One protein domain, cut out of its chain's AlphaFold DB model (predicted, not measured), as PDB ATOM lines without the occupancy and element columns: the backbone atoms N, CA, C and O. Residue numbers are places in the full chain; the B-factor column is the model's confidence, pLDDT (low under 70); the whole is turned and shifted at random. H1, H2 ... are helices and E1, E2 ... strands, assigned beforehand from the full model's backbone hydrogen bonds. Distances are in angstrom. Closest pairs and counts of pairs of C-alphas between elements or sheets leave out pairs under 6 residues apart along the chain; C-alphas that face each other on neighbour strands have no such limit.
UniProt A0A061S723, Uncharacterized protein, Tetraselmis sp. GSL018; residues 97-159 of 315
ATOM      1  N   THR A  97     162.772 205.791 248.339       57.06
ATOM      2  CA  THR A  97     161.712 205.760 247.320       57.06
ATOM      3  C   THR A  97     161.749 204.548 246.383       57.06
ATOM      4  O   THR A  97     162.180 204.611 245.232       57.06
ATOM      5  N   CYS A  98     161.280 203.408 246.894       63.69
ATOM      6  CA  CYS A  98     161.192 202.168 246.136       63.69
ATOM      7  C   CYS A  98     160.002 202.234 245.174       63.69
ATOM      8  O   CYS A  98     158.952 201.625 245.397       63.69
ATOM      9  N   TYR A  99     160.137 203.010 244.103       67.12
ATOM     10  CA  TYR A  99     159.179 202.944 243.018       67.12
ATOM     11  C   TYR A  99     159.321 201.584 242.340       67.12
ATOM     12  O   TYR A  99     160.421 201.068 242.145       67.12
ATOM     13  N   ARG A 100     158.187 200.969 242.016       76.88
ATOM     14  CA  ARG A 100     158.158 199.748 241.203       76.88
ATOM     15  C   ARG A 100     157.939 200.052 239.728       76.88
ATOM     16  O   ARG A 100     157.909 199.132 238.927       76.88
ATOM     17  N   TRP A 101     157.710 201.312 239.386       74.88
ATOM     18  CA  TRP A 101     157.411 201.766 238.037       74.88
ATOM     19  C   TRP A 101     157.690 203.267 237.938       74.88
ATOM     20  O   TRP A 101     157.611 203.968 238.950       74.88
ATOM     21  N   LEU A 102     157.995 203.747 236.735       73.12
ATOM     22  CA  LEU A 102     158.147 205.166 236.428       73.12
ATOM     23  C   LEU A 102     157.064 205.582 235.427       73.12
ATOM     24  O   LEU A 102     156.785 204.824 234.497       73.12
ATOM     25  N   PRO A 103     156.433 206.754 235.593       60.50
ATOM     26  CA  PRO A 103     155.566 207.298 234.562       60.50
ATOM     27  C   PRO A 103     156.415 207.693 233.348       60.50
ATOM     28  O   PRO A 103     157.293 208.547 233.455       60.50
ATOM     29  N   SER A 104     156.149 207.071 232.200       69.88
ATOM     30  CA  SER A 104     156.795 207.378 230.923       69.88
ATOM     31  C   SER A 104     155.744 207.504 229.823       69.88
ATOM     32  O   SER A 104     154.742 206.790 229.826       69.88
ATOM     33  N   SER A 105     155.974 208.423 228.885       69.19
ATOM     34  CA  SER A 105     155.180 208.573 227.660       69.19
ATOM     35  C   SER A 105     155.607 207.600 226.555       69.19
ATOM     36  O   SER A 105     154.991 207.572 225.494       69.19
ATOM     37  N   ILE A 106     156.676 206.833 226.790       75.38
ATOM     38  CA  ILE A 106     157.226 205.847 225.861       75.38
ATOM     39  C   ILE A 106     156.604 204.480 226.200       75.38
ATOM     40  O   ILE A 106     156.774 204.014 227.331       75.38
ATOM     41  N   PRO A 107     155.877 203.831 225.273       72.88
ATOM     42  CA  PRO A 107     155.144 202.595 225.553       72.88
ATOM     43  C   PRO A 107     156.057 201.423 225.952       72.88
ATOM     44  O   PRO A 107     155.656 200.598 226.780       72.88
ATOM     45  N   GLU A 108     157.295 201.377 225.448       77.50
ATOM     46  CA  GLU A 108     158.285 200.365 225.839       77.50
ATOM     47  C   GLU A 108     158.747 200.507 227.303       77.50
ATOM     48  O   GLU A 108     159.197 199.537 227.905       77.50
ATOM     49  N   CYS A 109     158.556 201.675 227.925       78.81
ATOM     50  CA  CYS A 109     158.990 201.981 229.292       78.81
ATOM     51  C   CYS A 109     157.919 201.692 230.361       78.81
ATOM     52  O   CYS A 109     157.846 202.377 231.386       78.81
ATOM     53  N   SER A 110     157.035 200.726 230.105       79.38
ATOM     54  CA  SER A 110     155.885 200.402 230.960       79.38
ATOM     55  C   SER A 110     156.147 199.252 231.942       79.38
ATOM     56  O   SER A 110     155.245 198.856 232.696       79.38
ATOM     57  N   TYR A 111     157.374 198.717 231.968       84.12
ATOM     58  CA  TYR A 111     157.719 197.581 232.809       84.12
ATOM     59  C   TYR A 111     157.606 197.925 234.297       84.12
ATOM     60  O   TYR A 111     158.003 198.993 234.770       84.12
ATOM     61  N   ARG A 112     157.054 196.979 235.064       84.56
ATOM     62  CA  ARG A 112     156.909 197.103 236.514       84.56
ATOM     63  C   ARG A 112     157.847 196.146 237.220       84.56
ATOM     64  O   ARG A 112     157.684 194.929 237.134       84.56
ATOM     65  N   CYS A 113     158.742 196.702 238.024       84.69
ATOM     66  CA  CYS A 113     159.633 195.949 238.878       84.69
ATOM     67  C   CYS A 113     158.862 194.962 239.776       84.69
ATOM     68  O   CYS A 113     157.781 195.280 240.314       84.69
ATOM     69  N   PRO A 114     159.389 193.741 239.962       85.12
ATOM     70  CA  PRO A 114     158.731 192.710 240.750       85.12
ATOM     71  C   PRO A 114     158.588 193.080 242.230       85.12
ATOM     72  O   PRO A 114     159.090 194.094 242.718       85.12
ATOM     73  N   ARG A 115     157.835 192.268 242.979       80.88
ATOM     74  CA  ARG A 115     157.708 192.469 244.430       80.88
ATOM     75  C   ARG A 115     159.078 192.358 245.104       80.88
ATOM     76  O   ARG A 115     159.914 191.571 244.668       80.88
ATOM     77  N   HIS A 116     159.266 193.131 246.174       80.50
ATOM     78  CA  HIS A 116     160.533 193.238 246.908       80.50
ATOM     79  C   HIS A 116     161.710 193.742 246.059       80.50
ATOM     80  O   HIS A 116     162.864 193.426 246.341       80.50
ATOM     81  N   SER A 117     161.416 194.537 245.029       81.44
ATOM     82  CA  SER A 117     162.404 195.226 244.202       81.44
ATOM     83  C   SER A 117     161.987 196.667 243.934       81.44
ATOM     84  O   SER A 117     160.811 197.009 244.075       81.44
ATOM     85  N   CYS A 118     162.956 197.477 243.535       80.31
ATOM     86  CA  CYS A 118     162.835 198.903 243.270       80.31
ATOM     87  C   CYS A 118     163.498 199.229 241.934       80.31
ATOM     88  O   CYS A 118     164.417 198.518 241.531       80.31
ATOM     89  N   VAL A 119     163.101 200.314 241.272       80.00
ATOM     90  CA  VAL A 119     163.867 200.824 240.123       80.00
ATOM     91  C   VAL A 119     165.289 201.177 240.568       80.00
ATOM     92  O   VAL A 119     165.488 201.758 241.640       80.00
ATOM     93  N   LYS A 120     166.289 200.837 239.756       76.88
ATOM     94  CA  LYS A 120     167.662 201.320 239.927       76.88
ATOM     95  C   LYS A 120     167.695 202.851 239.820       76.88
ATOM     96  O   LYS A 120     166.911 203.467 239.098       76.88
ATOM     97  N   ARG A 121     168.611 203.489 240.556       68.31
ATOM     98  CA  ARG A 121     168.763 204.955 240.517       68.31
ATOM     99  C   ARG A 121     169.109 205.415 239.095       68.31
ATOM    100  O   ARG A 121     169.844 204.723 238.401       68.31
ATOM    101  N   TRP A 122     168.627 206.603 238.722       63.12
ATOM    102  CA  TRP A 122     168.911 207.295 237.449       63.12
ATOM    103  C   TRP A 122     168.270 206.715 236.184       63.12
ATOM    104  O   TRP A 122     168.499 207.252 235.103       63.12
ATOM    105  N   HIS A 123     167.426 205.690 236.297       65.81
ATOM    106  CA  HIS A 123     166.616 205.240 235.169       65.81
ATOM    107  C   HIS A 123     165.430 206.188 234.951       65.81
ATOM    108  O   HIS A 123     164.764 206.598 235.901       65.81
ATOM    109  N   THR A 124     165.175 206.536 233.692       67.31
ATOM    110  CA  THR A 124     163.999 207.304 233.235       67.31
ATOM    111  C   THR A 124     163.016 206.435 232.447       67.31
ATOM    112  O   THR A 124     161.890 206.847 232.185       67.31
ATOM    113  N   CYS A 125     163.440 205.220 232.100       73.69
ATOM    114  CA  CYS A 125     162.700 204.195 231.387       73.69
ATOM    115  C   CYS A 125     162.968 202.850 232.067       73.69
ATOM    116  O   CYS A 125     164.072 202.630 232.569       73.69
ATOM    117  N   ILE A 126     161.954 201.988 232.107       84.06
ATOM    118  CA  ILE A 126     162.056 200.623 232.621       84.06
ATOM    119  C   ILE A 126     161.406 199.729 231.578       84.06
ATOM    120  O   ILE A 126     160.195 199.829 231.363       84.06
ATOM    121  N   ASP A 127     162.189 198.867 230.950       87.81
ATOM    122  CA  ASP A 127     161.692 197.926 229.941       87.81
ATOM    123  C   ASP A 127     161.791 196.466 230.409       87.81
ATOM    124  O   ASP A 127     161.109 195.584 229.880       87.81
ATOM    125  N   SER A 128     162.578 196.209 231.459       90.31
ATOM    126  CA  SER A 128     162.914 194.855 231.883       90.31
ATOM    127  C   SER A 128     163.246 194.738 233.377       90.31
ATOM    128  O   SER A 128     163.382 195.711 234.121       90.31
ATOM    129  N   ALA A 129     163.383 193.490 233.847       88.56
ATOM    130  CA  ALA A 129     163.747 193.181 235.234       88.56
ATOM    131  C   ALA A 129     165.171 193.633 235.600       88.56
ATOM    132  O   ALA A 129     165.517 193.692 236.782       88.56
ATOM    133  N   GLU A 130     166.000 193.918 234.599       87.88
ATOM    134  CA  GLU A 130     167.395 194.314 234.758       87.88
ATOM    135  C   GLU A 130     167.515 195.736 235.291       87.88
ATOM    136  O   GLU A 130     168.447 196.029 236.037       87.88
ATOM    137  N   ASP A 131     166.536 196.591 235.015       86.94
ATOM    138  CA  ASP A 131     166.448 197.957 235.536       86.94
ATOM    139  C   ASP A 131     166.015 198.007 237.008       86.94
ATOM    140  O   ASP A 131     165.899 199.079 237.606       86.94
ATOM    141  N   CYS A 132     165.780 196.847 237.624       86.81
ATOM    142  CA  CYS A 132     165.309 196.721 238.992       86.81
ATOM    143  C   CYS A 132     166.418 196.208 239.925       86.81
ATOM    144  O   CYS A 132     167.275 195.406 239.554       86.81
ATOM    145  N   THR A 133     166.388 196.648 241.178       86.25
ATOM    146  CA  THR A 133     167.258 196.186 242.261       86.25
ATOM    147  C   THR A 133     166.426 195.562 243.375       86.25
ATOM    148  O   THR A 133     165.370 196.086 243.729       86.25
ATOM    149  N   CYS A 134     166.861 194.430 243.923       82.75
ATOM    150  CA  CYS A 134     166.148 193.771 245.014       82.75
ATOM    151  C   CYS A 134     166.388 194.470 246.357       82.75
ATOM    152  O   CYS A 134     167.433 195.078 246.587       82.75
ATOM    153  N   GLN A 135     165.415 194.351 247.261       80.31
ATOM    154  CA  GLN A 135     165.572 194.745 248.660       80.31
ATOM    155  C   GLN A 135     166.688 193.937 249.339       80.31
ATOM    156  O   GLN A 135     167.059 192.849 248.891       80.31
ATOM    157  N   HIS A 136     167.218 194.478 250.437       73.56
ATOM    158  CA  HIS A 136     168.344 193.895 251.160       73.56
ATOM    159  C   HIS A 136     168.116 192.410 251.507       73.56
ATOM    160  O   HIS A 136     167.041 192.028 251.968       73.56
ATOM    161  N   GLY A 137     169.131 191.571 251.274       70.62
ATOM    162  CA  GLY A 137     169.076 190.123 251.529       70.62
ATOM    163  C   GLY A 137     168.382 189.282 250.445       70.62
ATOM    164  O   GLY A 137     168.311 188.059 250.583       70.62
ATOM    165  N   LEU A 138     167.893 189.900 249.364       82.12
ATOM    166  CA  LEU A 138     167.315 189.219 248.205       82.12
ATOM    167  C   LEU A 138     168.156 189.452 246.946       82.12
ATOM    168  O   LEU A 138     168.883 190.435 246.825       82.12
ATOM    169  N   VAL A 139     168.020 188.548 245.985       86.44
ATOM    170  CA  VAL A 139     168.718 188.571 244.695       86.44
ATOM    171  C   VAL A 139     167.723 188.362 243.556       86.44
ATOM    172  O   VAL A 139     166.728 187.654 243.719       86.44
ATOM    173  N   MET A 140     167.966 188.999 242.410       90.94
ATOM    174  CA  MET A 140     167.065 188.928 241.258       90.94
ATOM    175  C   MET A 140     167.259 187.604 240.509       90.94
ATOM    176  O   MET A 140     168.336 187.328 239.987       90.94
ATOM    177  N   ASP A 141     166.202 186.802 240.417       92.50
ATOM    178  CA  ASP A 141     166.080 185.710 239.456       92.50
ATOM    179  C   ASP A 141     165.529 186.281 238.144       92.50
ATOM    180  O   ASP A 141     164.318 186.463 237.991       92.50
ATOM    181  N   LEU A 142     166.432 186.588 237.208       88.75
ATOM    182  CA  LEU A 142     166.093 187.163 235.901       88.75
ATOM    183  C   LEU A 142     165.203 186.235 235.064       88.75
ATOM    184  O   LEU A 142     164.324 186.717 234.358       88.75
ATOM    185  N   ALA A 143     165.345 184.911 235.198       88.06
ATOM    186  CA  ALA A 143     164.539 183.952 234.438       88.06
ATOM    187  C   ALA A 143     163.060 183.971 234.853       88.06
ATOM    188  O   ALA A 143     162.181 183.596 234.079       88.06
ATOM    189  N   ARG A 144     162.779 184.387 236.092       87.19
ATOM    190  CA  ARG A 144     161.421 184.477 236.645       87.19
ATOM    191  C   ARG A 144     160.965 185.904 236.906       87.19
ATOM    192  O   ARG A 144     159.829 186.076 237.350       87.19
ATOM    193  N   ALA A 145     161.839 186.884 236.678       88.81
ATOM    194  CA  ALA A 145     161.670 188.278 237.058       88.81
ATOM    195  C   ALA A 145     161.167 188.427 238.507       88.81
ATOM    196  O   ALA A 145     160.107 189.000 238.752       88.81
ATOM    197  N   LYS A 146     161.875 187.841 239.482       91.81
ATOM    198  CA  LYS A 146     161.489 187.877 240.908       91.81
ATOM    199  C   LYS A 146     162.697 188.017 241.821       91.81
ATOM    200  O   LYS A 146     163.738 187.428 241.562       91.81
ATOM    201  N   CYS A 147     162.520 188.702 242.946       86.75
ATOM    202  CA  CYS A 147     163.502 188.695 244.025       86.75
ATOM    203  C   CYS A 147     163.314 187.465 244.911       86.75
ATOM    204  O   CYS A 147     162.223 187.220 245.429       86.75
ATOM    205  N   VAL A 148     164.382 186.694 245.074       90.62
ATOM    206  CA  VAL A 148     164.410 185.441 245.831       90.62
ATOM    207  C   VAL A 148     165.553 185.454 246.837       90.62
ATOM    208  O   VAL A 148     166.475 186.265 246.742       90.62
ATOM    209  N   LYS A 149     165.512 184.547 247.815       88.00
ATOM    210  CA  LYS A 149     166.653 184.352 248.718       88.00
ATOM    211  C   LYS A 149     167.816 183.700 247.951       88.00
ATOM    212  O   LYS A 149     167.556 182.818 247.128       88.00
ATOM    213  N   PRO A 150     169.084 184.036 248.248       87.50
ATOM    214  CA  PRO A 150     170.250 183.442 247.577       87.50
ATOM    215  C   PRO A 150     170.276 181.899 247.576       87.50
ATOM    216  O   PRO A 150     170.682 181.265 246.599       87.50
ATOM    217  N   GLU A 151     169.772 181.275 248.642       83.81
ATOM    218  CA  GLU A 151     169.653 179.815 248.796       83.81
ATOM    219  C   GLU A 151     168.750 179.165 247.728       83.81
ATOM    220  O   GLU A 151     168.995 178.045 247.283       83.81
ATOM    221  N   GLN A 152     167.726 179.882 247.256       82.19
ATOM    222  CA  GLN A 152     166.777 179.370 246.262       82.19
ATOM    223  C   GLN A 152     167.381 179.327 244.848       82.19
ATOM    224  O   GLN A 152     167.029 178.455 244.053       82.19
ATOM    225  N   LEU A 153     168.330 180.221 244.540       77.38
ATOM    226  CA  LEU A 153     169.089 180.196 243.281       77.38
ATOM    227  C   LEU A 153     170.119 179.061 243.254       77.38
ATOM    228  O   LEU A 153     170.315 178.412 242.226       77.38
ATOM    229  N   THR A 154     170.768 178.795 244.387       66.25
ATOM    230  CA  THR A 154     171.813 177.764 244.495       66.25
ATOM    231  C   THR A 154     171.247 176.345 244.539       66.25
ATOM    232  O   THR A 154     171.834 175.450 243.928       66.25
ATOM    233  N   ALA A 155     170.077 176.133 245.154       61.09
ATOM    234  CA  ALA A 155     169.367 174.851 245.105       61.09
ATOM    235  C   ALA A 155     169.051 174.412 243.662       61.09
ATOM    236  O   ALA A 155     169.182 173.238 243.325       61.09
ATOM    237  N   ARG A 156     168.729 175.366 242.776       60.66
ATOM    238  CA  ARG A 156     168.446 175.090 241.359       60.66
ATOM    239  C   ARG A 156     169.680 174.704 240.549       60.66
ATOM    240  O   ARG A 156     169.594 173.796 239.726       60.66
ATOM    241  N   ARG A 157     170.826 175.354 240.788       56.00
ATOM    242  CA  ARG A 157     172.091 174.974 240.128       56.00
ATOM    243  C   ARG A 157     172.522 173.556 240.497       56.00
ATOM    244  O   ARG A 157     173.059 172.856 239.648       56.00
ATOM    245  N   LYS A 158     172.250 173.110 241.726       49.97
ATOM    246  CA  LYS A 158     172.544 171.733 242.150       49.97
ATOM    247  C   LYS A 158     171.674 170.703 241.424       49.97
ATOM    248  O   LYS A 158     172.195 169.677 241.017       49.97
ATOM    249  N   THR A 159     170.404 171.013 241.157       52.69
ATOM    250  CA  THR A 159     169.525 170.138 240.353       52.69
ATOM    251  C   THR A 159     169.806 170.163 238.846       52.69
ATOM    252  O   THR A 159     169.229 169.364 238.120       52.69
TER     253      THR A 159
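This is residues 97 to 159 of the 315 residues of an uncharacterized protein of Tetraselmis sp. GSL018 (UniProt A0A061S723). This model has little regular structure: loops at one end, two small antiparallel hairpins, E1-E2 and E3-E4, then H1, whose residues 154 to 159 stick out. Of 63 printed residues, 22 lie in four strands, then one helix, a mixed class. It is only just compact, close to loose, with radius of gyration of the C-alphas 12.7 A, and spans 43 by 22 by 16 A.

Find E1, residues 117 to 119, E2, 132 to 134, E3, 139 to 141, and E4, 146 to 148. From C-alpha 150 at (170.250, 183.442, 247.577), H1 runs 15.2 A to C-alpha 159 at (169.525, 170.138, 240.353).

N 118 and O 133 of hairpin E1-E2, 2.8 A, and N 139 and O 148 of hairpin E3-E4, 2.9 A, are within hydrogen-bond range. The closest C-alphas of E2 and E4, 134 and 147, are 5.8 A apart. In H1, 5 of 6 O i to N i+4 pairs are within range.

The printed part has no cut; link E1 to E2 is long. Look for pLDDT under 70 at 16 residues, among them 154 to 159.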